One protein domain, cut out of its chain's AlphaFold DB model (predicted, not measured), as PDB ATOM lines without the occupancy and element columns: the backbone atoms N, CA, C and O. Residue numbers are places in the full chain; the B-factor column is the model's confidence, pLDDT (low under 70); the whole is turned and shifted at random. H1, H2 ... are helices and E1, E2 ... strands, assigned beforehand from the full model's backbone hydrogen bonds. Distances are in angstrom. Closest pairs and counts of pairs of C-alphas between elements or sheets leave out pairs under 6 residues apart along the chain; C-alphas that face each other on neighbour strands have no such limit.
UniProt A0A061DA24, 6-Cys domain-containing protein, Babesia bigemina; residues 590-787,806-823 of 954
ATOM      1  N   LYS A 590     210.757 119.844 237.017       49.34
ATOM      2  CA  LYS A 590     210.886 118.638 236.185       49.34
ATOM      3  C   LYS A 590     211.249 117.495 237.134       49.34
ATOM      4  O   LYS A 590     212.365 117.495 237.660       49.34
ATOM      5  N   GLY A 591     210.314 116.576 237.383       43.56
ATOM      6  CA  GLY A 591     210.414 115.457 238.331       43.56
ATOM      7  C   GLY A 591     211.392 114.385 237.863       43.56
ATOM      8  O   GLY A 591     211.018 113.260 237.552       43.56
ATOM      9  N   ARG A 592     212.663 114.765 237.720       48.59
ATOM     10  CA  ARG A 592     213.710 113.912 237.178       48.59
ATOM     11  C   ARG A 592     214.970 114.038 238.006       48.59
ATOM     12  O   ARG A 592     215.705 115.017 237.910       48.59
ATOM     13  N   SER A 593     215.255 113.019 238.811       49.22
ATOM     14  CA  SER A 593     216.604 112.842 239.351       49.22
ATOM     15  C   SER A 593     217.557 112.521 238.191       49.22
ATOM     16  O   SER A 593     217.319 111.536 237.488       49.22
ATOM     17  N   PRO A 594     218.651 113.275 237.970       47.25
ATOM     18  CA  PRO A 594     219.670 112.883 236.994       47.25
ATOM     19  C   PRO A 594     220.390 111.577 237.370       47.25
ATOM     20  O   PRO A 594     221.043 110.981 236.522       47.25
ATOM     21  N   ASN A 595     220.263 111.144 238.632       54.38
ATOM     22  CA  ASN A 595     221.095 110.124 239.271       54.38
ATOM     23  C   ASN A 595     220.293 108.912 239.790       54.38
ATOM     24  O   ASN A 595     220.759 108.229 240.702       54.38
ATOM     25  N   MET A 596     219.076 108.670 239.293       66.62
ATOM     26  CA  MET A 596     218.290 107.503 239.714       66.62
ATOM     27  C   MET A 596     218.949 106.214 239.207       66.62
ATOM     28  O   MET A 596     219.175 106.076 238.007       66.62
ATOM     29  N   LYS A 597     219.284 105.299 240.124       68.94
ATOM     30  CA  LYS A 597     219.956 104.020 239.820       68.94
ATOM     31  C   LYS A 597     219.022 102.812 239.881       68.94
ATOM     32  O   LYS A 597     219.317 101.793 239.265       68.94
ATOM     33  N   SER A 598     217.916 102.933 240.603       75.69
ATOM     34  CA  SER A 598     216.905 101.897 240.757       75.69
ATOM     35  C   SER A 598     215.511 102.507 240.907       75.69
ATOM     36  O   SER A 598     215.370 103.710 241.126       75.69
ATOM     37  N   MET A 599     214.489 101.669 240.752       79.56
ATOM     38  CA  MET A 599     213.068 101.981 240.926       79.56
ATOM     39  C   MET A 599     212.448 100.970 241.886       79.56
ATOM     40  O   MET A 599     212.926  99.836 241.966       79.56
ATOM     41  N   ILE A 600     211.367 101.355 242.567       83.19
ATOM     42  CA  ILE A 600     210.586 100.414 243.377       83.19
ATOM     43  C   ILE A 600     209.516  99.779 242.493       83.19
ATOM     44  O   ILE A 600     208.700 100.464 241.878       83.19
ATOM     45  N   MET A 601     209.516  98.453 242.467       85.00
ATOM     46  CA  MET A 601     208.523  97.625 241.803       85.00
ATOM     47  C   MET A 601     207.549  97.093 242.854       85.00
ATOM     48  O   MET A 601     207.964  96.430 243.802       85.00
ATOM     49  N   VAL A 602     206.258  97.395 242.698       85.62
ATOM     50  CA  VAL A 602     205.165  96.892 243.542       85.62
ATOM     51  C   VAL A 602     204.383  95.864 242.714       85.62
ATOM     52  O   VAL A 602     203.574  96.256 241.870       85.62
ATOM     53  N   PRO A 603     204.631  94.552 242.895       79.88
ATOM     54  CA  PRO A 603     204.163  93.544 241.944       79.88
ATOM     55  C   PRO A 603     202.669  93.230 242.048       79.88
ATOM     56  O   PRO A 603     202.090  92.730 241.093       79.88
ATOM     57  N   ARG A 604     202.027  93.486 243.195       79.00
ATOM     58  CA  ARG A 604     200.579  93.313 243.368       79.00
ATOM     59  C   ARG A 604     200.031  94.377 244.317       79.00
ATOM     60  O   ARG A 604     200.459  94.470 245.463       79.00
ATOM     61  N   ILE A 605     199.063  95.139 243.831       77.69
ATOM     62  CA  ILE A 605     198.234  96.090 244.567       77.69
ATOM     63  C   ILE A 605     196.791  95.670 244.327       77.69
ATOM     64  O   ILE A 605     196.394  95.412 243.190       77.69
ATOM     65  N   MET A 606     196.011  95.600 245.399       75.19
ATOM     66  CA  MET A 606     194.564  95.482 245.294       75.19
ATOM     67  C   MET A 606     193.999  96.872 245.018       75.19
ATOM     68  O   MET A 606     194.163  97.776 245.840       75.19
ATOM     69  N   SER A 607     193.356  97.037 243.868       71.12
ATOM     70  CA  SER A 607     192.566  98.219 243.549       71.12
ATOM     71  C   SER A 607     191.077  97.897 243.635       71.12
ATOM     72  O   SER A 607     190.662  96.766 243.380       71.12
ATOM     73  N   TYR A 608     190.268  98.875 244.020       70.12
ATOM     74  CA  TYR A 608     188.820  98.738 244.101       70.12
ATOM     75  C   TYR A 608     188.144 100.007 243.593       70.12
ATOM     76  O   TYR A 608     188.542 101.114 243.952       70.12
ATOM     77  N   ASP A 609     187.142  99.826 242.740       58.62
ATOM     78  CA  ASP A 609     186.310 100.907 242.212       58.62
ATOM     79  C   ASP A 609     185.192 101.239 243.213       58.62
ATOM     80  O   ASP A 609     184.421 100.356 243.603       58.62
ATOM     81  N   VAL A 610     185.131 102.499 243.648       54.12
ATOM     82  CA  VAL A 610     184.020 103.070 244.419       54.12
ATOM     83  C   VAL A 610     183.459 104.241 243.622       54.12
ATOM     84  O   VAL A 610     184.136 105.254 243.473       54.12
ATOM     85  N   ASP A 611     182.235 104.098 243.117       50.31
ATOM     86  CA  ASP A 611     181.505 105.138 242.378       50.31
ATOM     87  C   ASP A 611     182.279 105.746 241.181       50.31
ATOM     88  O   ASP A 611     182.129 106.923 240.861       50.31
ATOM     89  N   GLY A 612     183.113 104.944 240.504       49.94
ATOM     90  CA  GLY A 612     183.968 105.354 239.383       49.94
ATOM     91  C   GLY A 612     185.390 105.758 239.795       49.94
ATOM     92  O   GLY A 612     186.237 106.001 238.934       49.94
ATOM     93  N   MET A 613     185.691 105.818 241.097       51.84
ATOM     94  CA  MET A 613     187.018 106.142 241.617       51.84
ATOM     95  C   MET A 613     187.792 104.884 242.009       51.84
ATOM     96  O   MET A 613     187.515 104.239 243.024       51.84
ATOM     97  N   LEU A 614     188.851 104.585 241.255       59.72
ATOM     98  CA  LEU A 614     189.810 103.550 241.631       59.72
ATOM     99  C   LEU A 614     190.615 103.980 242.870       59.72
ATOM    100  O   LEU A 614     191.384 104.947 242.837       59.72
ATOM    101  N   ARG A 615     190.489 103.217 243.953       62.81
ATOM    102  CA  ARG A 615     191.298 103.339 245.170       62.81
ATOM    103  C   ARG A 615     192.190 102.118 245.347       62.81
ATOM    104  O   ARG A 615     191.928 101.062 244.781       62.81
ATOM    105  N   HIS A 616     193.256 102.265 246.128       68.06
ATOM    106  CA  HIS A 616     194.240 101.210 246.379       68.06
ATOM    107  C   HIS A 616     194.241 100.813 247.859       68.06
ATOM    108  O   HIS A 616     194.102 101.668 248.736       68.06
ATOM    109  N   ASP A 617     194.445  99.527 248.143       64.12
ATOM    110  CA  ASP A 617     194.770  99.073 249.498       64.12
ATOM    111  C   ASP A 617     196.142  99.614 249.948       64.12
ATOM    112  O   ASP A 617     197.008  99.949 249.140       64.12
ATOM    113  N   LYS A 618     196.341  99.681 251.270       65.94
ATOM    114  CA  LYS A 618     197.552 100.179 251.947       65.94
ATOM    115  C   LYS A 618     198.843  99.608 251.334       65.94
ATOM    116  O   LYS A 618     199.152  98.432 251.527       65.94
ATOM    117  N   ILE A 619     199.645 100.458 250.691       68.00
ATOM    118  CA  ILE A 619     200.914 100.061 250.063       68.00
ATOM    119  C   ILE A 619     202.057 100.268 251.069       68.00
ATOM    120  O   ILE A 619     202.245 101.366 251.589       68.00
ATOM    121  N   VAL A 620     202.844  99.227 251.345       69.56
ATOM    122  CA  VAL A 620     204.038  99.302 252.210       69.56
ATOM    123  C   VAL A 620     205.278  99.151 251.343       69.56
ATOM    124  O   VAL A 620     205.413  98.138 250.666       69.56
ATOM    125  N   ILE A 621     206.171 100.142 251.347       69.38
ATOM    126  CA  ILE A 621     207.353 100.191 250.477       69.38
ATOM    127  C   ILE A 621     208.653 100.471 251.258       69.38
ATOM    128  O   ILE A 621     208.666 101.301 252.176       69.38
ATOM    129  N   PRO A 622     209.779  99.834 250.878       65.19
ATOM    130  CA  PRO A 622     211.104 100.171 251.387       65.19
ATOM    131  C   PRO A 622     211.582 101.462 250.711       65.19
ATOM    132  O   PRO A 622     211.896 101.492 249.524       65.19
ATOM    133  N   VAL A 623     211.579 102.567 251.454       59.97
ATOM    134  CA  VAL A 623     211.587 103.930 250.879       59.97
ATOM    135  C   VAL A 623     212.955 104.623 250.917       59.97
ATOM    136  O   VAL A 623     213.096 105.712 250.365       59.97
ATOM    137  N   SER A 624     213.983 103.966 251.467       59.75
ATOM    138  CA  SER A 624     215.370 104.467 251.544       59.75
ATOM    139  C   SER A 624     215.973 104.904 250.204       59.75
ATOM    140  O   SER A 624     216.806 105.809 250.183       59.75
ATOM    141  N   ASP A 625     215.566 104.263 249.106       57.03
ATOM    142  CA  ASP A 625     216.249 104.372 247.811       57.03
ATOM    143  C   ASP A 625     215.591 105.388 246.860       57.03
ATOM    144  O   ASP A 625     216.275 105.997 246.035       57.03
ATOM    145  N   VAL A 626     214.269 105.584 246.969       63.47
ATOM    146  CA  VAL A 626     213.463 106.393 246.026       63.47
ATOM    147  C   VAL A 626     213.022 107.732 246.619       63.47
ATOM    148  O   VAL A 626     213.006 108.743 245.913       63.47
ATOM    149  N   TYR A 627     212.700 107.786 247.914       69.88
ATOM    150  CA  TYR A 627     212.395 109.050 248.583       69.88
ATOM    151  C   TYR A 627     213.690 109.715 249.034       69.88
ATOM    152  O   TYR A 627     214.407 109.229 249.908       69.88
ATOM    153  N   ASN A 628     213.983 110.863 248.439       64.50
ATOM    154  CA  ASN A 628     215.160 111.647 248.766       64.50
ATOM    155  C   ASN A 628     214.723 112.976 249.375       64.50
ATOM    156  O   ASN A 628     214.225 113.842 248.661       64.50
ATOM    157  N   GLU A 629     214.979 113.182 250.668       62.62
ATOM    158  CA  GLU A 629     214.623 114.420 251.386       62.62
ATOM    159  C   GLU A 629     215.285 115.694 250.832       62.62
ATOM    160  O   GLU A 629     214.929 116.800 251.226       62.62
ATOM    161  N   LYS A 630     216.226 115.574 249.885       59.66
ATOM    162  CA  LYS A 630     216.758 116.715 249.123       59.66
ATOM    163  C   LYS A 630     215.791 117.220 248.040       59.66
ATOM    164  O   LYS A 630     215.995 118.315 247.525       59.66
ATOM    165  N   LYS A 631     214.767 116.441 247.674       65.50
ATOM    166  CA  LYS A 631     213.739 116.771 246.674       65.50
ATOM    167  C   LYS A 631     212.449 117.230 247.351       65.50
ATOM    168  O   LYS A 631     211.467 116.497 247.425       65.50
ATOM    169  N   VAL A 632     212.473 118.461 247.853       78.06
ATOM    170  CA  VAL A 632     211.313 119.094 248.487       78.06
ATOM    171  C   VAL A 632     210.885 120.304 247.668       78.06
ATOM    172  O   VAL A 632     211.620 121.292 247.602       78.06
ATOM    173  N   LEU A 633     209.681 120.253 247.099       83.88
ATOM    174  CA  LEU A 633     209.026 121.430 246.542       83.88
ATOM    175  C   LEU A 633     208.424 122.232 247.698       83.88
ATOM    176  O   LEU A 633     207.325 121.939 248.165       83.88
ATOM    177  N   ARG A 634     209.145 123.247 248.181       85.44
ATOM    178  CA  ARG A 634     208.556 124.248 249.081       85.44
ATOM    179  C   ARG A 634     207.808 125.262 248.222       85.44
ATOM    180  O   ARG A 634     208.445 126.103 247.586       85.44
ATOM    181  N   VAL A 635     206.484 125.163 248.174       86.50
ATOM    182  CA  VAL A 635     205.662 126.170 247.490       86.50
ATOM    183  C   VAL A 635     205.602 127.444 248.334       86.50
ATOM    184  O   VAL A 635     205.867 127.429 249.535       86.50
ATOM    185  N   SER A 636     205.263 128.568 247.713       84.50
ATOM    186  CA  SER A 636     205.118 129.845 248.417       84.50
ATOM    187  C   SER A 636     203.917 130.621 247.892       84.50
ATOM    188  O   SER A 636     203.541 130.480 246.729       84.50
ATOM    189  N   ALA A 637     203.308 131.436 248.749       85.19
ATOM    190  CA  ALA A 637     202.221 132.311 248.337       85.19
ATOM    191  C   ALA A 637     202.706 133.260 247.219       85.19
ATOM    192  O   ALA A 637     203.800 133.822 247.297       85.19
ATOM    193  N   GLY A 638     201.906 133.406 246.165       80.56
ATOM    194  CA  GLY A 638     202.287 134.075 244.918       80.56
ATOM    195  C   GLY A 638     203.044 133.199 243.915       80.56
ATOM    196  O   GLY A 638     203.764 133.748 243.081       80.56
ATOM    197  N   THR A 639     202.915 131.865 243.963       81.50
ATOM    198  CA  THR A 639     203.554 130.967 242.976       81.50
ATOM    199  C   THR A 639     202.602 129.941 242.364       81.50
ATOM    200  O   THR A 639     201.715 129.402 243.028       81.50
ATOM    201  N   LEU A 640     202.820 129.681 241.073       80.94
ATOM    202  CA  LEU A 640     202.219 128.604 240.298       80.94
ATOM    203  C   LEU A 640     203.343 127.618 239.993       80.94
ATOM    204  O   LEU A 640     204.323 127.994 239.346       80.94
ATOM    205  N   ASN A 641     203.227 126.397 240.505       82.50
ATOM    206  CA  ASN A 641     204.263 125.372 240.424       82.50
ATOM    207  C   ASN A 641     203.694 124.155 239.693       82.50
ATOM    208  O   ASN A 641     202.658 123.647 240.103       82.50
ATOM    209  N   GLY A 642     204.375 123.684 238.651       79.19
ATOM    210  CA  GLY A 642     204.064 122.416 237.984       79.19
ATOM    211  C   GLY A 642     205.036 121.318 238.412       79.19
ATOM    212  O   GLY A 642     206.245 121.562 238.511       79.19
ATOM    213  N   LEU A 643     204.503 120.126 238.662       80.00
ATOM    214  CA  LEU A 643     205.219 118.886 238.921       80.00
ATOM    215  C   LEU A 643     205.042 117.977 237.702       80.00
ATOM    216  O   LEU A 643     203.975 117.405 237.510       80.00
ATOM    217  N   LEU A 644     206.098 117.796 236.907       82.56
ATOM    218  CA  LEU A 644     206.047 116.923 235.729       82.56
ATOM    219  C   LEU A 644     206.626 115.536 236.046       82.56
ATOM    220  O   LEU A 644     207.828 115.420 236.316       82.56
ATOM    221  N   CYS A 645     205.795 114.495 235.982       81.06
ATOM    222  CA  CYS A 645     206.199 113.094 236.091       81.06
ATOM    223  C   CYS A 645     206.771 112.622 234.748       81.06
ATOM    224  O   CYS A 645     206.120 112.738 233.716       81.06
ATOM    225  N   THR A 646     208.006 112.104 234.728       78.31
ATOM    226  CA  THR A 646     208.643 111.645 233.477       78.31
ATOM    227  C   THR A 646     209.339 110.300 233.654       78.31
ATOM    228  O   THR A 646     210.030 110.114 234.661       78.31
ATOM    229  N   PRO A 647     209.252 109.382 232.674       76.44
ATOM    230  CA  PRO A 647     209.937 108.102 232.759       76.44
ATOM    231  C   PRO A 647     211.477 108.240 232.659       76.44
ATOM    232  O   PRO A 647     212.020 109.251 232.171       76.44
ATOM    233  N   PRO A 648     212.233 107.218 233.105       72.38
ATOM    234  CA  PRO A 648     213.684 107.141 232.937       72.38
ATOM    235  C   PRO A 648     214.126 107.224 231.464       72.38
ATOM    236  O   PRO A 648     213.348 107.049 230.536       72.38
ATOM    237  N   LYS A 649     215.408 107.539 231.230       58.12
ATOM    238  CA  LYS A 649     215.995 107.617 229.876       58.12
ATOM    239  C   LYS A 649     216.604 106.252 229.579       58.12
ATOM    240  O   LYS A 649     217.312 105.748 230.438       58.12
ATOM    241  N   GLY A 650     216.377 105.723 228.376       56.81
ATOM    242  CA  GLY A 650     216.859 104.393 227.967       56.81
ATOM    243  C   GLY A 650     215.773 103.439 227.450       56.81
ATOM    244  O   GLY A 650     216.075 102.288 227.163       56.81
ATOM    245  N   LEU A 651     214.530 103.916 227.297       52.94
ATOM    246  CA  LEU A 651     213.316 103.121 227.032       52.94
ATOM    247  C   LEU A 651     213.325 102.210 225.783       52.94
ATOM    248  O   LEU A 651     212.385 101.448 225.595       52.94
ATOM    249  N   THR A 652     214.349 102.248 224.929       52.84
ATOM    250  CA  THR A 652     214.414 101.406 223.724       52.84
ATOM    251  C   THR A 652     214.794  99.948 223.997       52.84
ATOM    252  O   THR A 652     214.506  99.108 223.153       52.84
ATOM    253  N   ASN A 653     215.417  99.626 225.141       54.38
ATOM    254  CA  ASN A 653     215.900  98.275 225.475       54.38
ATOM    255  C   ASN A 653     215.639  97.915 226.953       54.38
ATOM    256  O   ASN A 653     216.574  97.637 227.701       54.38
ATOM    257  N   VAL A 654     214.378  97.945 227.394       66.50
ATOM    258  CA  VAL A 654     214.012  97.638 228.790       66.50
ATOM    259  C   VAL A 654     213.778  96.133 228.971       66.50
ATOM    260  O   VAL A 654     212.964  95.540 228.260       66.50
ATOM    261  N   GLN A 655     214.463  95.500 229.927       74.31
ATOM    262  CA  GLN A 655     214.275  94.081 230.232       74.31
ATOM    263  C   GLN A 655     213.011  93.875 231.079       74.31
ATOM    264  O   GLN A 655     212.861  94.461 232.152       74.31
ATOM    265  N   ARG A 656     212.094  93.017 230.618       79.06
ATOM    266  CA  ARG A 656     210.895  92.650 231.387       79.06
ATOM    267  C   ARG A 656     211.239  91.613 232.451       79.06
ATOM    268  O   ARG A 656     211.857  90.594 232.146       79.06
ATOM    269  N   LEU A 657     210.819  91.880 233.681       80.75
ATOM    270  CA  LEU A 657     210.876  90.956 234.805       80.75
ATOM    271  C   LEU A 657     209.486  90.341 235.024       80.75
ATOM    272  O   LEU A 657     208.501  91.086 235.029       80.75
ATOM    273  N   PRO A 658     209.389  89.014 235.236       79.44
ATOM    274  CA  PRO A 658     208.137  88.399 235.653       79.44
ATOM    275  C   PRO A 658     207.730  88.943 237.027       79.44
ATOM    276  O   PRO A 658     208.586  89.259 237.856       79.44
ATOM    277  N   LEU A 659     206.424  89.036 237.278       75.00
ATOM    278  CA  LEU A 659     205.888  89.427 238.583       75.00
ATOM    279  C   LEU A 659     206.265  88.363 239.635       75.00
ATOM    280  O   LEU A 659     205.851  87.214 239.470       75.00
ATOM    281  N   PRO A 660     207.018  88.702 240.703       70.38
ATOM    282  CA  PRO A 660     207.362  87.738 241.744       70.38
ATOM    283  C   PRO A 660     206.136  87.184 242.473       70.38
ATOM    284  O   PRO A 660     205.093  87.837 242.584       70.38
ATOM    285  N   ASP A 661     206.280  85.974 243.011       66.81
ATOM    286  CA  ASP A 661     205.228  85.329 243.796       66.81
ATOM    287  C   ASP A 661     205.034  85.978 245.171       66.81
ATOM    288  O   ASP A 661     203.908  85.999 245.687       66.81
ATOM    289  N   ASP A 662     206.094  86.548 245.754       66.44
ATOM    290  CA  ASP A 662     206.005  87.324 246.980       66.44
ATOM    291  C   ASP A 662     205.503  88.746 246.699       66.44
ATOM    292  O   ASP A 662     206.081  89.518 245.940       66.44
ATOM    293  N   MET A 663     204.404  89.135 247.356       66.62
ATOM    294  CA  MET A 663     203.763  90.446 247.151       66.62
ATOM    295  C   MET A 663     204.533  91.616 247.798       66.62
ATOM    296  O   MET A 663     203.936  92.620 248.182       66.62
ATOM    297  N   ARG A 664     205.848  91.477 247.989       74.06
ATOM    298  CA  ARG A 664     206.705  92.464 248.650       74.06
ATOM    299  C   ARG A 664     207.315  93.397 247.605       74.06
ATOM    300  O   ARG A 664     207.846  92.910 246.609       74.06
ATOM    301  N   PRO A 665     207.289  94.722 247.810       80.06
ATOM    302  CA  PRO A 665     207.981  95.618 246.898       80.06
ATOM    303  C   PRO A 665     209.498  95.471 246.972       80.06
ATOM    304  O   PRO A 665     210.064  95.281 248.049       80.06
ATOM    305  N   PHE A 666     210.153  95.605 245.822       79.94
ATOM    306  CA  PHE A 666     211.596  95.421 245.680       79.94
ATOM    307  C   PHE A 666     212.230  96.512 244.806       79.94
ATOM    308  O   PHE A 666     211.559  97.162 244.005       79.94
ATOM    309  N   SER A 667     213.536  96.723 244.985       79.12
ATOM    310  CA  SER A 667     214.350  97.698 244.241       79.12
ATOM    311  C   SER A 667     214.979  97.005 243.022       79.12
ATOM    312  O   SER A 667     215.542  95.919 243.159       79.12
ATOM    313  N   SER A 668     214.881  97.597 241.829       79.75
ATOM    314  CA  SER A 668     215.392  97.023 240.565       79.75
ATOM    315  C   SER A 668     216.056  98.090 239.689       79.75
ATOM    316  O   SER A 668     215.733  99.267 239.835       79.75
ATOM    317  N   SER A 669     216.982  97.716 238.788       79.94
ATOM    318  CA  SER A 669     217.665  98.674 237.889       79.94
ATOM    319  C   SER A 669     216.668  99.482 237.051       79.94
ATOM    320  O   SER A 669     215.601  98.978 236.700       79.94
ATOM    321  N   ILE A 670     217.032 100.710 236.666       78.19
ATOM    322  CA  ILE A 670     216.194 101.548 235.787       78.19
ATOM    323  C   ILE A 670     215.949 100.926 234.402       78.19
ATOM    324  O   ILE A 670     214.974 101.281 233.743       78.19
ATOM    325  N   ASP A 671     216.822 100.003 233.987       78.44
ATOM    326  CA  ASP A 671     216.762  99.275 232.713       78.44
ATOM    327  C   ASP A 671     215.793  98.076 232.747       78.44
ATOM    328  O   ASP A 671     215.613  97.398 231.736       78.44
ATOM    329  N   ASN A 672     215.159  97.817 233.897       79.56
ATOM    330  CA  ASN A 672     214.168  96.760 234.085       79.56
ATOM    331  C   ASN A 672     212.746  97.341 234.189       79.56
ATOM    332  O   ASN A 672     212.547  98.458 234.666       79.56
ATOM    333  N   THR A 673     211.738  96.551 233.819       80.88
ATOM    334  CA  THR A 673     210.308  96.869 233.996       80.88
ATOM    335  C   THR A 673     209.527  95.620 234.404       80.88
ATOM    336  O   THR A 673     209.932  94.510 234.059       80.88
ATOM    337  N   LEU A 674     208.431  95.772 235.145       81.19
ATOM    338  CA  LEU A 674     207.517  94.666 235.433       81.19
ATOM    339  C   LEU A 674     206.730  94.283 234.176       81.19
ATOM    340  O   LEU A 674     206.263  95.140 233.426       81.19
ATOM    341  N   GLU A 675     206.525  92.987 233.962       77.06
ATOM    342  CA  GLU A 675     205.640  92.512 232.903       77.06
ATOM    343  C   GLU A 675     204.208  93.060 233.076       77.06
ATOM    344  O   GLU A 675     203.603  92.954 234.142       77.06
ATOM    345  N   GLY A 676     203.676  93.688 232.022       69.44
ATOM    346  CA  GLY A 676     202.361  94.342 232.032       69.44
ATOM    347  C   GLY A 676     202.354  95.802 232.507       69.44
ATOM    348  O   GLY A 676     201.321  96.456 232.384       69.44
ATOM    349  N   VAL A 677     203.477  96.343 232.990       69.25
ATOM    350  CA  VAL A 677     203.657  97.782 233.272       69.25
ATOM    351  C   VAL A 677     204.421  98.437 232.104       69.25
ATOM    352  O   VAL A 677     205.099  97.746 231.345       69.25
ATOM    353  N   ARG A 678     204.265  99.758 231.898       66.31
ATOM    354  CA  ARG A 678     204.883 100.525 230.787       66.31
ATOM    355  C   ARG A 678     204.676  99.906 229.392       66.31
ATOM    356  O   ARG A 678     205.605  99.797 228.589       66.31
ATOM    357  N   LEU A 679     203.447  99.502 229.078       58.41
ATOM    358  CA  LEU A 679     203.085  99.164 227.700       58.41
ATOM    359  C   LEU A 679     203.257 100.410 226.812       58.41
ATOM    360  O   LEU A 679     202.928 101.509 227.251       58.41
ATOM    361  N   ASN A 680     203.788 100.235 225.593       51.91
ATOM    362  CA  ASN A 680     204.093 101.314 224.639       51.91
ATOM    363  C   ASN A 680     202.874 102.235 224.441       51.91
ATOM    364  O   ASN A 680     201.937 101.885 223.722       51.91
ATOM    365  N   THR A 681     202.887 103.387 225.102       54.56
ATOM    366  CA  THR A 681     201.782 104.345 225.153       54.56
ATOM    367  C   THR A 681     202.354 105.730 224.885       54.56
ATOM    368  O   THR A 681     203.016 106.315 225.733       54.56
ATOM    369  N   ASP A 682     202.099 106.260 223.688       55.59
ATOM    370  CA  ASP A 682     202.415 107.654 223.335       55.59
ATOM    371  C   ASP A 682     201.314 108.626 223.830       55.59
ATOM    372  O   ASP A 682     201.276 109.803 223.469       55.59
ATOM    373  N   THR A 683     200.381 108.124 224.644       57.97
ATOM    374  CA  THR A 683     199.167 108.809 225.092       57.97
ATOM    375  C   THR A 683     199.481 109.773 226.238       57.97
ATOM    376  O   THR A 683     199.467 109.408 227.415       57.97
ATOM    377  N   VAL A 684     199.799 111.019 225.880       60.97
ATOM    378  CA  VAL A 684     200.074 112.114 226.833       60.97
ATOM    379  C   VAL A 684     198.802 112.587 227.544       60.97
ATOM    380  O   VAL A 684     198.823 112.888 228.732       60.97
ATOM    381  N   MET A 685     197.696 112.614 226.804       67.56
ATOM    382  CA  MET A 685     196.409 113.177 227.196       67.56
ATOM    383  C   MET A 685     195.352 112.072 227.221       67.56
ATOM    384  O   MET A 685     195.234 111.335 226.242       67.56
ATOM    385  N   LEU A 686     194.595 111.955 228.312       67.75
ATOM    386  CA  LEU A 686     193.524 110.962 228.474       67.75
ATOM    387  C   LEU A 686     192.205 111.645 228.812       67.75
ATOM    388  O   LEU A 686     192.204 112.637 229.538       67.75
ATOM    389  N   ARG A 687     191.081 111.080 228.370       66.38
ATOM    390  CA  ARG A 687     189.776 111.503 228.897       66.38
ATOM    391  C   ARG A 687     189.611 111.071 230.353       66.38
ATOM    392  O   ARG A 687     190.280 110.147 230.828       66.38
ATOM    393  N   GLN A 688     188.698 111.725 231.066       65.94
ATOM    394  CA  GLN A 688     188.449 111.437 232.479       65.94
ATOM    395  C   GLN A 688     188.032 109.972 232.724       65.94
ATOM    396  O   GLN A 688     188.508 109.370 233.687       65.94
ATOM    397  N   ASP A 689     187.248 109.381 231.816       64.50
ATOM    398  CA  ASP A 689     186.744 107.999 231.854       64.50
ATOM    399  C   ASP A 689     187.773 106.923 231.445       64.50
ATOM    400  O   ASP A 689     187.527 105.724 231.592       64.50
ATOM    401  N   GLU A 690     188.945 107.310 230.933       73.06
ATOM    402  CA  GLU A 690     189.944 106.358 230.453       73.06
ATOM    403  C   GLU A 690     190.859 105.810 231.558       73.06
ATOM    404  O   GLU A 690     191.453 106.568 232.329       73.06
ATOM    405  N   ASP A 691     191.059 104.484 231.566       75.56
ATOM    406  CA  ASP A 691     191.972 103.791 232.489       75.56
ATOM    407  C   ASP A 691     193.399 104.367 232.435       75.56
ATOM    408  O   ASP A 691     194.032 104.442 231.378       75.56
ATOM    409  N   VAL A 692     193.932 104.725 233.603       77.50
ATOM    410  CA  VAL A 692     195.284 105.276 233.773       77.50
ATOM    411  C   VAL A 692     196.419 104.367 233.330       77.50
ATOM    412  O   VAL A 692     197.506 104.876 233.075       77.50
ATOM    413  N   SER A 693     196.204 103.062 233.153       78.50
ATOM    414  CA  SER A 693     197.215 102.196 232.536       78.50
ATOM    415  C   SER A 693     197.515 102.563 231.075       78.50
ATOM    416  O   SER A 693     198.484 102.061 230.508       78.50
ATOM    417  N   LYS A 694     196.681 103.406 230.446       78.00
ATOM    418  CA  LYS A 694     196.941 104.019 229.134       78.00
ATOM    419  C   LYS A 694     197.920 105.197 229.198       78.00
ATOM    420  O   LYS A 694     198.390 105.622 228.146       78.00
ATOM    421  N   SER A 695     198.184 105.753 230.383       78.31
ATOM    422  CA  SER A 695     199.070 106.904 230.549       78.31
ATOM    423  C   SER A 695     200.528 106.464 230.611       78.31
ATOM    424  O   SER A 695     200.892 105.558 231.365       78.31
ATOM    425  N   TYR A 696     201.382 107.162 229.867       77.62
ATOM    426  CA  TYR A 696     202.821 106.911 229.864       77.62
ATOM    427  C   TYR A 696     203.504 107.259 231.204       77.62
ATOM    428  O   TYR A 696     204.585 106.738 231.487       77.62
ATOM    429  N   ALA A 697     202.900 108.142 232.012       81.69
ATOM    430  CA  ALA A 697     203.388 108.606 233.313       81.69
ATOM    431  C   ALA A 697     202.250 109.264 234.114       81.69
ATOM    432  O   ALA A 697     201.511 110.083 233.576       81.69
ATOM    433  N   THR A 698     202.106 108.955 235.404       84.00
ATOM    434  CA  THR A 698     201.000 109.478 236.226       84.00
ATOM    435  C   THR A 698     201.453 109.846 237.636       84.00
ATOM    436  O   THR A 698     202.256 109.132 238.248       84.00
ATOM    437  N   TRP A 699     200.924 110.956 238.159       85.81
ATOM    438  CA  TRP A 699     200.940 111.239 239.595       85.81
ATOM    439  C   TRP A 699     199.796 110.516 240.306       85.81
ATOM    440  O   TRP A 699     198.660 110.499 239.845       85.81
ATOM    441  N   PHE A 700     200.100 109.928 241.457       81.62
ATOM    442  CA  PHE A 700     199.143 109.265 242.331       81.62
ATOM    443  C   PHE A 700     199.023 110.054 243.648       81.62
ATOM    444  O   PHE A 700     200.066 110.404 244.226       81.62
ATOM    445  N   PRO A 701     197.796 110.306 244.154       79.25
ATOM    446  CA  PRO A 701     196.492 109.873 243.621       79.25
ATOM    447  C   PRO A 701     196.097 110.599 242.322       79.25
ATOM    448  O   PRO A 701     196.505 111.736 242.101       79.25
ATOM    449  N   TYR A 702     195.338 109.925 241.452       70.31
ATOM    450  CA  TYR A 702     195.143 110.355 240.057       70.31
ATOM    451  C   TYR A 702     193.719 110.810 239.698       70.31
ATOM    452  O   TYR A 702     193.523 111.380 238.626       70.31
ATOM    453  N   ASN A 703     192.731 110.518 240.553       57.88
ATOM    454  CA  ASN A 703     191.309 110.762 240.276       57.88
ATOM    455  C   ASN A 703     190.825 112.142 240.739       57.88
ATOM    456  O   ASN A 703     189.942 112.709 240.107       57.88
ATOM    457  N   ASP A 704     191.388 112.674 241.828       60.56
ATOM    458  CA  ASP A 704     190.929 113.915 242.456       60.56
ATOM    459  C   ASP A 704     192.123 114.796 242.857       60.56
ATOM    460  O   ASP A 704     193.087 114.347 243.484       60.56
ATOM    461  N   SER A 705     192.016 116.075 242.511       65.56
ATOM    462  CA  SER A 705     192.840 117.194 242.965       65.56
ATOM    463  C   SER A 705     192.956 117.311 244.491       65.56
ATOM    464  O   SER A 705     193.937 117.872 244.988       65.56
ATOM    465  N   ASN A 706     191.963 116.809 245.229       70.12
ATOM    466  CA  ASN A 706     191.856 116.916 246.682       70.12
ATOM    467  C   ASN A 706     192.472 115.748 247.466       70.12
ATOM    468  O   ASN A 706     192.452 115.777 248.698       70.12
ATOM    469  N   GLU A 707     193.045 114.739 246.806       78.44
ATOM    470  CA  GLU A 707     193.733 113.636 247.484       78.44
ATOM    471  C   GLU A 707     195.270 113.801 247.467       78.44
ATOM    472  O   GLU A 707     195.869 114.399 246.572       78.44
ATOM    473  N   PHE A 708     195.940 113.248 248.479       85.25
ATOM    474  CA  PHE A 708     197.402 113.162 248.573       85.25
ATOM    475  C   PHE A 708     197.827 111.871 249.286       85.25
ATOM    476  O   PHE A 708     196.996 111.126 249.811       85.25
ATOM    477  N   VAL A 709     199.132 111.588 249.332       83.44
ATOM    478  CA  VAL A 709     199.673 110.411 250.024       83.44
ATOM    479  C   VAL A 709     200.267 110.780 251.386       83.44
ATOM    480  O   VAL A 709     201.207 111.571 251.501       83.44
ATOM    481  N   ASN A 710     199.756 110.143 252.438       80.38
ATOM    482  CA  ASN A 710     200.388 110.111 253.751       80.38
ATOM    483  C   ASN A 710     201.546 109.106 253.751       80.38
ATOM    484  O   ASN A 710     201.373 107.949 253.365       80.38
ATOM    485  N   LEU A 711     202.714 109.559 254.213       78.38
ATOM    486  CA  LEU A 711     203.961 108.796 254.271       78.38
ATOM    487  C   LEU A 711     204.335 108.542 255.740       78.38
ATOM    488  O   LEU A 711     204.850 109.431 256.416       78.38
ATOM    489  N   VAL A 712     204.076 107.333 256.243       79.62
ATOM    490  CA  VAL A 712     204.304 106.968 257.656       79.62
ATOM    491  C   VAL A 712     205.503 106.031 257.777       79.62
ATOM    492  O   VAL A 712     205.469 104.920 257.250       79.62
ATOM    493  N   LYS A 713     206.555 106.460 258.485       78.62
ATOM    494  CA  LYS A 713     207.766 105.658 258.723       78.62
ATOM    495  C   LYS A 713     207.580 104.680 259.888       78.62
ATOM    496  O   LYS A 713     207.233 105.105 260.988       78.62
ATOM    497  N   THR A 714     207.916 103.409 259.673       78.50
ATOM    498  CA  THR A 714     207.904 102.348 260.692       78.50
ATOM    499  C   THR A 714     209.198 101.540 260.588       78.50
ATOM    500  O   THR A 714     209.334 100.675 259.729       78.50
ATOM    501  N   GLY A 715     210.177 101.831 261.450       77.81
ATOM    502  CA  GLY A 715     211.529 101.279 261.292       77.81
ATOM    503  C   GLY A 715     212.198 101.838 260.032       77.81
ATOM    504  O   GLY A 715     212.229 103.055 259.860       77.81
ATOM    505  N   ASP A 716     212.700 100.966 259.157       69.81
ATOM    506  CA  ASP A 716     213.268 101.343 257.851       69.81
ATOM    507  C   ASP A 716     212.242 101.301 256.699       69.81
ATOM    508  O   ASP A 716     212.509 101.787 255.598       69.81
ATOM    509  N   GLU A 717     211.040 100.776 256.955       72.12
ATOM    510  CA  GLU A 717     209.934 100.735 255.998       72.12
ATOM    511  C   GLU A 717     209.053 101.985 256.102       72.12
ATOM    512  O   GLU A 717     208.986 102.653 257.140       72.12
ATOM    513  N   TYR A 718     208.332 102.291 255.024       74.19
ATOM    514  CA  TYR A 718     207.315 103.331 255.031       74.19
ATOM    515  C   TYR A 718     206.004 102.813 254.441       74.19
ATOM    516  O   TYR A 718     205.967 102.045 253.481       74.19
ATOM    517  N   THR A 719     204.901 103.268 255.017       75.38
ATOM    518  CA  THR A 719     203.554 103.051 254.498       75.38
ATOM    519  C   THR A 719     203.112 104.262 253.684       75.38
ATOM    520  O   THR A 719     203.249 105.392 254.153       75.38
ATOM    521  N   LEU A 720     202.518 104.001 252.520       74.75
ATOM    522  CA  LEU A 720     201.714 104.941 251.748       74.75
ATOM    523  C   LEU A 720     200.220 104.658 251.968       74.75
ATOM    524  O   LEU A 720     199.754 103.528 251.803       74.75
ATOM    525  N   THR A 721     199.460 105.698 252.299       75.50
ATOM    526  CA  THR A 721     197.988 105.673 252.361       75.50
ATOM    527  C   THR A 721     197.428 106.962 251.789       75.50
ATOM    528  O   THR A 721     197.894 108.034 252.173       75.50
ATOM    529  N   THR A 722     196.420 106.875 250.924       75.50
ATOM    530  CA  THR A 722     195.686 108.050 250.438       75.50
ATOM    531  C   THR A 722     194.979 108.773 251.588       75.50
ATOM    532  O   THR A 722     194.467 108.130 252.507       75.50
ATOM    533  N   ALA A 723     194.952 110.103 251.539       76.62
ATOM    534  CA  ALA A 723     194.192 110.960 252.438       76.62
ATOM    535  C   ALA A 723     193.647 112.190 251.697       76.62
ATOM    536  O   ALA A 723     194.216 112.624 250.697       76.62
ATOM    537  N   ASP A 724     192.556 112.750 252.213       80.50
ATOM    538  CA  ASP A 724     191.898 113.950 251.689       80.50
ATOM    539  C   ASP A 724     192.535 115.217 252.293       80.50
ATOM    540  O   ASP A 724     192.762 115.291 253.507       80.50
ATOM    541  N   LEU A 725     192.826 116.222 251.464       80.19
ATOM    542  CA  LEU A 725     193.449 117.490 251.862       80.19
ATOM    543  C   LEU A 725     192.701 118.204 252.999       80.19
ATOM    544  O   LEU A 725     193.334 118.752 253.908       80.19
ATOM    545  N   ASN A 726     191.369 118.151 253.009       82.38
ATOM    546  CA  ASN A 726     190.522 118.763 254.030       82.38
ATOM    547  C   ASN A 726     190.703 118.121 255.413       82.38
ATOM    548  O   ASN A 726     190.250 118.688 256.410       82.38
ATOM    549  N   THR A 727     191.357 116.960 255.526       82.75
ATOM    550  CA  THR A 727     191.681 116.358 256.832       82.75
ATOM    551  C   THR A 727     192.857 117.048 257.523       82.75
ATOM    552  O   THR A 727     192.830 117.191 258.744       82.75
ATOM    553  N   VAL A 728     193.841 117.543 256.762       84.69
ATOM    554  CA  VAL A 728     195.094 118.126 257.286       84.69
ATOM    555  C   VAL A 728     195.171 119.645 257.161       84.69
ATOM    556  O   VAL A 728     195.889 120.294 257.929       84.69
ATOM    557  N   MET A 729     194.429 120.241 256.224       86.69
ATOM    558  CA  MET A 729     194.449 121.682 255.996       86.69
ATOM    559  C   MET A 729     193.067 122.291 255.769       86.69
ATOM    560  O   MET A 729     192.092 121.620 255.441       86.69
ATOM    561  N   ILE A 730     193.005 123.602 255.957       82.31
ATOM    562  CA  ILE A 730     191.926 124.476 255.505       82.31
ATOM    563  C   ILE A 730     192.548 125.369 254.442       82.31
ATOM    564  O   ILE A 730     193.560 126.014 254.720       82.31
ATOM    565  N   SER A 731     191.960 125.418 253.249       83.25
ATOM    566  CA  SER A 731     192.399 126.327 252.189       83.25
ATOM    567  C   SER A 731     191.220 127.150 251.668       83.25
ATOM    568  O   SER A 731     190.140 126.619 251.420       83.25
ATOM    569  N   LYS A 732     191.401 128.469 251.563       82.56
ATOM    570  CA  LYS A 732     190.428 129.413 250.987       82.56
ATOM    571  C   LYS A 732     191.147 130.439 250.114       82.56
ATOM    572  O   LYS A 732     192.351 130.636 250.246       82.56
ATOM    573  N   GLY A 733     190.402 131.139 249.257       73.12
ATOM    574  CA  GLY A 733     190.942 132.245 248.456       73.12
ATOM    575  C   GLY A 733     191.805 131.796 247.275       73.12
ATOM    576  O   GLY A 733     192.864 132.377 247.047       73.12
ATOM    577  N   GLY A 734     191.380 130.750 246.559       72.00
ATOM    578  CA  GLY A 734     191.934 130.386 245.248       72.00
ATOM    579  C   GLY A 734     193.181 129.506 245.271       72.00
ATOM    580  O   GLY A 734     193.808 129.332 244.228       72.00
ATOM    581  N   PHE A 735     193.553 128.973 246.438       84.19
ATOM    582  CA  PHE A 735     194.505 127.872 246.510       84.19
ATOM    583  C   PHE A 735     193.898 126.646 245.818       84.19
ATOM    584  O   PHE A 735     192.760 126.285 246.117       84.19
ATOM    585  N   SER A 736     194.646 126.004 244.922       83.75
ATOM    586  CA  SER A 736     194.235 124.743 244.303       83.75
ATOM    587  C   SER A 736     195.432 123.860 243.950       83.75
ATOM    588  O   SER A 736     196.549 124.333 243.727       83.75
ATOM    589  N   ILE A 737     195.171 122.559 243.886       84.62
ATOM    590  CA  ILE A 737     196.038 121.538 243.297       84.62
ATOM    591  C   ILE A 737     195.195 120.859 242.209       84.62
ATOM    592  O   ILE A 737     193.982 120.782 242.370       84.62
ATOM    593  N   GLY A 738     195.773 120.428 241.088       81.25
ATOM    594  CA  GLY A 738     195.022 119.750 240.026       81.25
ATOM    595  C   GLY A 738     195.835 119.499 238.761       81.25
ATOM    596  O   GLY A 738     196.934 120.026 238.610       81.25
ATOM    597  N   TYR A 739     195.303 118.675 237.865       77.31
ATOM    598  CA  TYR A 739     195.941 118.345 236.589       77.31
ATOM    599  C   TYR A 739     195.756 119.451 235.548       77.31
ATOM    600  O   TYR A 739     194.842 120.270 235.653       77.31
ATOM    601  N   ASN A 740     196.625 119.470 234.540       70.88
ATOM    602  CA  ASN A 740     196.425 120.301 233.356       70.88
ATOM    603  C   ASN A 740     195.319 119.691 232.469       70.88
ATOM    604  O   ASN A 740     195.308 118.476 232.254       70.88
ATOM    605  N   VAL A 741     194.391 120.516 231.977       63.78
ATOM    606  CA  VAL A 741     193.192 120.087 231.235       63.78
ATOM    607  C   VAL A 741     193.033 120.930 229.972       63.78
ATOM    608  O   VAL A 741     193.113 122.156 230.032       63.78
ATOM    609  N   ASP A 742     192.774 120.278 228.842       55.44
ATOM    610  CA  ASP A 742     192.359 120.935 227.604       55.44
ATOM    611  C   ASP A 742     190.833 121.111 227.586       55.44
ATOM    612  O   ASP A 742     190.069 120.158 227.418       55.44
ATOM    613  N   HIS A 743     190.400 122.357 227.767       48.50
ATOM    614  CA  HIS A 743     188.994 122.744 227.864       48.50
ATOM    615  C   HIS A 743     188.209 122.650 226.540       48.50
ATOM    616  O   HIS A 743     186.994 122.830 226.569       48.50
ATOM    617  N   GLU A 744     188.856 122.388 225.397       45.28
ATOM    618  CA  GLU A 744     188.156 122.154 224.121       45.28
ATOM    619  C   GLU A 744     187.859 120.665 223.851       45.28
ATOM    620  O   GLU A 744     187.089 120.357 222.939       45.28
ATOM    621  N   SER A 745     188.470 119.734 224.599       46.50
ATOM    622  CA  SER A 745     188.481 118.301 224.248       46.50
ATOM    623  C   SER A 745     188.257 117.315 225.407       46.50
ATOM    624  O   SER A 745     188.261 116.101 225.170       46.50
ATOM    625  N   ASP A 746     188.049 117.813 226.632       61.06
ATOM    626  CA  ASP A 746     187.914 117.045 227.885       61.06
ATOM    627  C   ASP A 746     189.099 116.098 228.166       61.06
ATOM    628  O   ASP A 746     188.967 115.017 228.753       61.06
ATOM    629  N   LEU A 747     190.290 116.512 227.724       67.31
ATOM    630  CA  LEU A 747     191.536 115.770 227.868       67.31
ATOM    631  C   LEU A 747     192.372 116.263 229.056       67.31
ATOM    632  O   LEU A 747     192.550 117.461 229.258       67.31
ATOM    633  N   ILE A 748     192.932 115.321 229.816       74.62
ATOM    634  CA  ILE A 748     193.688 115.547 231.052       74.62
ATOM    635  C   ILE A 748     195.125 115.027 230.895       74.62
ATOM    636  O   ILE A 748     195.337 113.846 230.595       74.62
ATOM    637  N   ASP A 749     196.119 115.873 231.184       81.75
ATOM    638  CA  ASP A 749     197.521 115.453 231.313       81.75
ATOM    639  C   ASP A 749     197.788 114.965 232.743       81.75
ATOM    640  O   ASP A 749     198.134 115.730 233.647       81.75
ATOM    641  N   ARG A 750     197.653 113.652 232.957       80.62
ATOM    642  CA  ARG A 750     197.910 113.016 234.263       80.62
ATOM    643  C   ARG A 750     199.396 113.008 234.667       80.62
ATOM    644  O   ARG A 750     199.721 112.608 235.789       80.62
ATOM    645  N   SER A 751     200.298 113.460 233.789       80.81
ATOM    646  CA  SER A 751     201.729 113.616 234.069       80.81
ATOM    647  C   SER A 751     202.100 115.006 234.612       80.81
ATOM    648  O   SER A 751     203.140 115.117 235.269       80.81
ATOM    649  N   ASP A 752     201.265 116.036 234.419       82.06
ATOM    650  CA  ASP A 752     201.515 117.417 234.871       82.06
ATOM    651  C   ASP A 752     200.548 117.848 235.990       82.06
ATOM    652  O   ASP A 752     199.388 118.199 235.757       82.06
ATOM    653  N   LEU A 753     201.039 117.816 237.233       83.56
ATOM    654  CA  LEU A 753     200.288 118.211 238.427       83.56
ATOM    655  C   LEU A 753     200.626 119.659 238.810       83.56
ATOM    656  O   LEU A 753     201.747 119.973 239.219       83.56
ATOM    657  N   THR A 754     199.640 120.543 238.722       82.50
ATOM    658  CA  THR A 754     199.760 121.978 238.987       82.50
ATOM    659  C   THR A 754     199.317 122.333 240.408       82.50
ATOM    660  O   THR A 754     198.279 121.888 240.887       82.50
ATOM    661  N   ILE A 755     200.092 123.185 241.084       84.81
ATOM    662  CA  ILE A 755     199.814 123.742 242.414       84.81
ATOM    663  C   ILE A 755     199.794 125.268 242.310       84.81
ATOM    664  O   ILE A 755     200.823 125.908 242.058       84.81
ATOM    665  N   ARG A 756     198.623 125.858 242.541       85.00
ATOM    666  CA  ARG A 756     198.354 127.294 242.465       85.00
ATOM    667  C   ARG A 756     198.185 127.845 243.880       85.00
ATOM    668  O   ARG A 756     197.205 127.538 244.551       85.00
ATOM    669  N   TYR A 757     199.125 128.676 244.335       87.31
ATOM    670  CA  TYR A 757     199.071 129.326 245.652       87.31
ATOM    671  C   TYR A 757     199.061 130.858 245.479       87.31
ATOM    672  O   TYR A 757     200.126 131.474 245.420       87.31
ATOM    673  N   PRO A 758     197.881 131.500 245.376       85.25
ATOM    674  CA  PRO A 758     197.736 132.959 245.370       85.25
ATOM    675  C   PRO A 758     198.283 133.629 246.639       85.25
ATOM    676  O   PRO A 758     198.368 133.016 247.699       85.25
ATOM    677  N   LEU A 759     198.604 134.927 246.568       85.50
ATOM    678  CA  LEU A 759     199.004 135.689 247.763       85.50
ATOM    679  C   LEU A 759     197.839 135.895 248.740       85.50
ATOM    680  O   LEU A 759     198.070 136.054 249.936       85.50
ATOM    681  N   GLY A 760     196.604 135.947 248.230       80.81
ATOM    682  CA  GLY A 760     195.386 136.184 249.014       80.81
ATOM    683  C   GLY A 760     194.742 134.937 249.610       80.81
ATOM    684  O   GLY A 760     193.634 135.023 250.138       80.81
ATOM    685  N   SER A 761     195.391 133.778 249.505       87.75
ATOM    686  CA  SER A 761     194.856 132.542 250.065       87.75
ATOM    687  C   SER A 761     195.063 132.467 251.575       87.75
ATOM    688  O   SER A 761     196.083 132.907 252.101       87.75
ATOM    689  N   VAL A 762     194.099 131.867 252.268       87.44
ATOM    690  CA  VAL A 762     194.208 131.511 253.687       87.44
ATOM    691  C   VAL A 762     194.487 130.017 253.745       87.44
ATOM    692  O   VAL A 762     193.683 129.240 253.233       87.44
ATOM    693  N   VAL A 763     195.618 129.624 254.334       90.44
ATOM    694  CA  VAL A 763     196.043 128.219 254.441       90.44
ATOM    695  C   VAL A 763     196.398 127.925 255.893       90.44
ATOM    696  O   VAL A 763     197.356 128.485 256.422       90.44
ATOM    697  N   ILE A 764     195.632 127.059 256.550       91.06
ATOM    698  CA  ILE A 764     195.783 126.737 257.977       91.06
ATOM    699  C   ILE A 764     195.967 125.225 258.126       91.06
ATOM    700  O   ILE A 764     195.204 124.456 257.544       91.06
ATOM    701  N   SER A 765     196.957 124.784 258.908       93.00
ATOM    702  CA  SER A 765     197.119 123.367 259.265       93.00
ATOM    703  C   SER A 765     196.190 123.011 260.418       93.00
ATOM    704  O   SER A 765     196.251 123.643 261.472       93.00
ATOM    705  N   LYS A 766     195.377 121.960 260.263       89.12
ATOM    706  CA  LYS A 766     194.502 121.461 261.339       89.12
ATOM    707  C   LYS A 766     195.282 120.843 262.511       89.12
ATOM    708  O   LYS A 766     194.738 120.738 263.608       89.12
ATOM    709  N   ASP A 767     196.561 120.534 262.300       86.44
ATOM    710  CA  ASP A 767     197.496 120.009 263.302       86.44
ATOM    711  C   ASP A 767     198.305 121.110 264.031       86.44
ATOM    712  O   ASP A 767     199.235 120.798 264.771       86.44
ATOM    713  N   ASP A 768     197.985 122.397 263.816       81.19
ATOM    714  CA  ASP A 768     198.704 123.575 264.360       81.19
ATOM    715  C   ASP A 768     200.200 123.647 263.959       81.19
ATOM    716  O   ASP A 768     201.030 124.270 264.625       81.19
ATOM    717  N   ASN A 769     200.557 123.025 262.829       87.44
ATOM    718  CA  ASN A 769     201.893 123.107 262.239       87.44
ATOM    719  C   ASN A 769     202.058 124.375 261.384       87.44
ATOM    720  O   ASN A 769     201.136 124.790 260.688       87.44
ATOM    721  N   SER A 770     203.268 124.947 261.354       87.44
ATOM    722  CA  SER A 770     203.602 126.102 260.497       87.44
ATOM    723  C   SER A 770     203.743 125.766 259.004       87.44
ATOM    724  O   SER A 770     203.874 126.655 258.162       87.44
ATOM    725  N   GLU A 771     203.794 124.477 258.677       91.19
ATOM    726  CA  GLU A 771     203.900 123.948 257.322       91.19
ATOM    727  C   GLU A 771     203.105 122.640 257.232       91.19
ATOM    728  O   GLU A 771     203.181 121.797 258.127       91.19
ATOM    729  N   ILE A 772     202.379 122.450 256.134       91.50
ATOM    730  CA  ILE A 772     201.712 121.196 255.776       91.50
ATOM    731  C   ILE A 772     202.639 120.434 254.829       91.50
ATOM    732  O   ILE A 772     203.224 121.024 253.918       91.50
ATOM    733  N   THR A 773     202.788 119.126 255.032       89.56
ATOM    734  CA  THR A 773     203.549 118.256 254.126       89.56
ATOM    735  C   THR A 773     202.600 117.326 253.384       89.56
ATOM    736  O   THR A 773     201.916 116.522 254.009       89.56
ATOM    737  N   LEU A 774     202.616 117.402 252.057       89.25
ATOM    738  CA  LEU A 774     201.883 116.527 251.148       89.25
ATOM    739  C   LEU A 774     202.897 115.676 250.373       89.25
ATOM    740  O   LEU A 774     203.974 116.170 250.027       89.25
ATOM    741  N   HIS A 775     202.573 114.417 250.077       87.06
ATOM    742  CA  HIS A 775     203.394 113.591 249.190       87.06
ATOM    743  C   HIS A 775     202.584 113.147 247.976       87.06
ATOM    744  O   HIS A 775     201.420 112.772 248.106       87.06
ATOM    745  N   TYR A 776     203.233 113.153 246.816       87.44
ATOM    746  CA  TYR A 776     202.696 112.640 245.558       87.44
ATOM    747  C   TYR A 776     203.674 111.626 244.973       87.44
ATOM    748  O   TYR A 776     204.893 111.785 245.090       87.44
ATOM    749  N   VAL A 777     203.148 110.569 244.364       85.56
ATOM    750  CA  VAL A 777     203.948 109.448 243.852       85.56
ATOM    751  C   VAL A 777     203.903 109.472 242.329       85.56
ATOM    752  O   VAL A 777     202.824 109.418 241.759       85.56
ATOM    753  N   CYS A 778     205.054 109.569 241.669       86.44
ATOM    754  CA  CYS A 778     205.178 109.523 240.210       86.44
ATOM    755  C   CYS A 778     205.574 108.112 239.769       86.44
ATOM    756  O   CYS A 778     206.542 107.531 240.283       86.44
ATOM    757  N   GLY A 779     204.823 107.567 238.815       85.62
ATOM    758  CA  GLY A 779     204.984 106.193 238.364       85.62
ATOM    759  C   GLY A 779     204.103 105.821 237.174       85.62
ATOM    760  O   GLY A 779     203.562 106.678 236.478       85.62
ATOM    761  N   SER A 780     203.941 104.516 236.973       85.56
ATOM    762  CA  SER A 780     203.025 103.924 235.988       85.56
ATOM    763  C   SER A 780     202.383 102.658 236.544       85.56
ATOM    764  O   SER A 780     203.030 101.928 237.300       85.56
ATOM    765  N   MET A 781     201.156 102.359 236.118       84.62
ATOM    766  CA  MET A 781     200.371 101.218 236.596       84.62
ATOM    767  C   MET A 781     199.998 100.259 235.455       84.62
ATOM    768  O   MET A 781     199.834 100.681 234.312       84.62
ATOM    769  N   SER A 782     199.874  98.965 235.756       84.19
ATOM    770  CA  SER A 782     199.400  97.962 234.799       84.19
ATOM    771  C   SER A 782     197.898  98.103 234.511       84.19
ATOM    772  O   SER A 782     197.150  98.614 235.355       84.19
ATOM    773  N   PRO A 783     197.422  97.546 233.382       82.12
ATOM    774  CA  PRO A 783     196.013  97.212 233.210       82.12
ATOM    775  C   PRO A 783     195.512  96.295 234.345       82.12
ATOM    776  O   PRO A 783     196.327  95.620 234.995       82.12
ATOM    777  N   PRO A 784     194.192  96.246 234.588       78.44
ATOM    778  CA  PRO A 784     193.618  95.414 235.633       78.44
ATOM    779  C   PRO A 784     193.669  93.924 235.299       78.44
ATOM    780  O   PRO A 784     193.409  93.501 234.173       78.44
ATOM    781  N   GLN A 785     193.957  93.116 236.316       74.12
ATOM    782  CA  GLN A 785     193.782  91.668 236.294       74.12
ATOM    783  C   GLN A 785     192.608  91.283 237.210       74.12
ATOM    784  O   GLN A 785     192.588  91.698 238.377       74.12
ATOM    785  N   PRO A 786     191.631  90.491 236.727       61.53
ATOM    786  CA  PRO A 786     190.512  90.051 237.549       61.53
ATOM    787  C   PRO A 786     190.991  89.127 238.672       61.53
ATOM    788  O   PRO A 786     191.868  88.281 238.485       61.53
ATOM    789  N   VAL A 787     190.398  89.270 239.857       63.12
ATOM    790  CA  VAL A 787     190.678  88.383 240.987       63.12
ATOM    791  C   VAL A 787     189.745  87.184 240.920       63.12
ATOM    792  O   VAL A 787     188.549  87.317 241.174       63.12
ATOM    793  N   LYS A 806     186.897  94.308 242.938       68.38
ATOM    794  CA  LYS A 806     188.301  94.200 243.337       68.38
ATOM    795  C   LYS A 806     189.135  93.682 242.176       68.38
ATOM    796  O   LYS A 806     188.922  92.567 241.702       68.38
ATOM    797  N   GLU A 807     190.125  94.467 241.787       77.81
ATOM    798  CA  GLU A 807     191.077  94.172 240.722       77.81
ATOM    799  C   GLU A 807     192.494  94.071 241.301       77.81
ATOM    800  O   GLU A 807     192.801  94.636 242.355       77.81
ATOM    801  N   LYS A 808     193.382  93.348 240.614       80.00
ATOM    802  CA  LYS A 808     194.822  93.354 240.897       80.00
ATOM    803  C   LYS A 808     195.541  94.181 239.842       80.00
ATOM    804  O   LYS A 808     195.336  93.975 238.648       80.00
ATOM    805  N   ARG A 809     196.417  95.077 240.285       84.19
ATOM    806  CA  ARG A 809     197.296  95.886 239.431       84.19
ATOM    807  C   ARG A 809     198.734  95.827 239.940       84.19
ATOM    808  O   ARG A 809     198.978  95.488 241.095       84.19
ATOM    809  N   SER A 810     199.685  96.148 239.076       85.06
ATOM    810  CA  SER A 810     201.112  96.277 239.399       85.06
ATOM    811  C   SER A 810     201.539  97.723 239.184       85.06
ATOM    812  O   SER A 810     201.045  98.362 238.256       85.06
ATOM    813  N   MET A 811     202.454  98.252 239.996       85.69
ATOM    814  CA  MET A 811     202.904  99.644 239.881       85.69
ATOM    815  C   MET A 811     204.423  99.749 239.939       85.69
ATOM    816  O   MET A 811     205.084  99.110 240.757       85.69
ATOM    817  N   GLU A 812     204.974 100.610 239.092       85.50
ATOM    818  CA  GLU A 812     206.360 101.055 239.181       85.50
ATOM    819  C   GLU A 812     206.405 102.467 239.743       85.50
ATOM    820  O   GLU A 812     205.810 103.378 239.172       85.50
ATOM    821  N   ILE A 813     207.143 102.649 240.837       86.31
ATOM    822  CA  ILE A 813     207.358 103.945 241.477       86.31
ATOM    823  C   ILE A 813     208.745 104.455 241.098       86.31
ATOM    824  O   ILE A 813     209.756 103.784 241.332       86.31
ATOM    825  N   TRP A 814     208.789 105.657 240.530       82.75
ATOM    826  CA  TRP A 814     210.025 106.296 240.077       82.75
ATOM    827  C   TRP A 814     210.433 107.436 241.008       82.75
ATOM    828  O   TRP A 814     211.617 107.632 241.265       82.75
ATOM    829  N   GLU A 815     209.470 108.187 241.544       80.81
ATOM    830  CA  GLU A 815     209.753 109.320 242.424       80.81
ATOM    831  C   GLU A 815     208.630 109.532 243.444       80.81
ATOM    832  O   GLU A 815     207.454 109.361 243.133       80.81
ATOM    833  N   ILE A 816     208.992 109.937 244.662       82.31
ATOM    834  CA  ILE A 816     208.048 110.440 245.666       82.31
ATOM    835  C   ILE A 816     208.390 111.911 245.891       82.31
ATOM    836  O   ILE A 816     209.439 112.233 246.453       82.31
ATOM    837  N   ALA A 817     207.523 112.805 245.420       82.06
ATOM    838  CA  ALA A 817     207.681 114.241 245.576       82.06
ATOM    839  C   ALA A 817     207.110 114.681 246.926       82.06
ATOM    840  O   ALA A 817     205.942 114.431 247.224       82.06
ATOM    841  N   LYS A 818     207.925 115.371 247.729       86.69
ATOM    842  CA  LYS A 818     207.480 116.027 248.960       86.69
ATOM    843  C   LYS A 818     207.156 117.487 248.676       86.69
ATOM    844  O   LYS A 818     208.058 118.277 248.394       86.69
ATOM    845  N   VAL A 819     205.884 117.842 248.782       88.00
ATOM    846  CA  VAL A 819     205.390 119.215 248.675       88.00
ATOM    847  C   VAL A 819     205.219 119.771 250.084       88.00
ATOM    848  O   VAL A 819     204.575 119.157 250.930       88.00
ATOM    849  N   VAL A 820     205.814 120.929 250.354       90.06
ATOM    850  CA  VAL A 820     205.696 121.628 251.638       90.06
ATOM    851  C   VAL A 820     204.980 122.949 251.405       90.06
ATOM    852  O   VAL A 820     205.483 123.809 250.680       90.06
ATOM    853  N   VAL A 821     203.807 123.090 252.020       91.94
ATOM    854  CA  VAL A 821     202.930 124.258 251.916       91.94
ATOM    855  C   VAL A 821     203.013 125.050 253.226       91.94
ATOM    856  O   VAL A 821     202.547 124.558 254.255       91.94
ATOM    857  N   PRO A 822     203.609 126.257 253.252       91.19
ATOM    858  CA  PRO A 822     203.633 127.083 254.456       91.19
ATOM    859  C   PRO A 822     202.225 127.582 254.797       91.19
ATOM    860  O   PRO A 822     201.491 128.029 253.910       91.19
ATOM    861  N   THR A 823     201.857 127.537 256.077       91.38
ATOM    862  CA  THR A 823     200.570 128.062 256.557       91.38
ATOM    863  C   THR A 823     200.611 129.578 256.701       91.38
ATOM    864  O   THR A 823     201.631 130.138 257.106       91.38
TER     865      THR A 823
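What this domain is: This is residues 590 to 787 and 806 to 823 of the 954 residues of the protein "6-Cys domain-containing protein" of Babesia bigemina (UniProt A0A061DA24). A strongly twisted sheet, with the long strands E16 and E17 through its middle, lies between two three-stranded sheets: E3 E11 E10 crosses one face, and E5 E14 E13 is partly face to face with the other, its strands nearly aligned. The short pairs E6 with E8 and E12 with E15 are at opposite ends of this stack of sheets, three sheets face to face in turn. The printed part has 216 residues, with E1 to E11, H1, then E12 to E17, and is mostly strand. The branched sheet is mixed, E6 with E8 parallel, the others antiparallel. The whole is compact, with a radius of gyration of the C-alphas of 17.1 A and spans of 51 by 47 by 36 A.

Where its parts are: Find C-alpha 598 at (216.905, 101.897, 240.757); from there E1, residues 598 to 610, runs 33.1 A and bends by 61 degrees at residue 604. Next come E2 at residues 613 to 616, E3 at 619 to 622, E4 at 632 to 634, E5 at 639 to 645, E6 at 655 to 657, E7 at 666 to 669, E8 at 672 to 674 and E9 at 698 to 700. E10 at 707 to 714, E11 at 717 to 724, H1 at 725 to 728, E12 at 729 to 732 and E13 at 736 to 742 follow. E14, 747 to 757, bends by 90 degrees at residue 751. After E15, 762 to 765, E16, 771 to 781, runs 31.0 A. E17, 806 to 822, runs 37.9 A, bends by 89 degrees at residue 810 and ends at (203.633, 127.083, 254.456).

How they stand to each other: Begin at E1: E2 and E7 are on one side, E17 on the other side, with N 602 and O 811 2.8 A apart, within hydrogen-bond range. E16 has E17 on one side, N 772 and O 821 being 2.8 A apart, and E9 on the other side; E4 is parallel to E17. The hairpin E10 and E11 pairs at N 710 and O 721, 2.8 A; the closest C-alphas of E10 and E16, Val 709 and His 775, are 5.0 A apart. In the other three-stranded sheet, N 643 and O 753 of E5 and E14 are 2.8 A apart, and E13 and E14 form a hairpin. H1, too short for an O i to N i+4 pair, only grazes the branched sheet and E3 E11 E10.

The domain as a whole: C-alphas 661 and 760 are farthest apart, 52.1 A. Residues 788 to 805 are not printed; C-alphas 787 and 806 are 6.7 A apart across the cut. E8 to E9 is a long link. Mean pLDDT of the printed part is 74.8; 68 residues are under 70, among them 609 to 631.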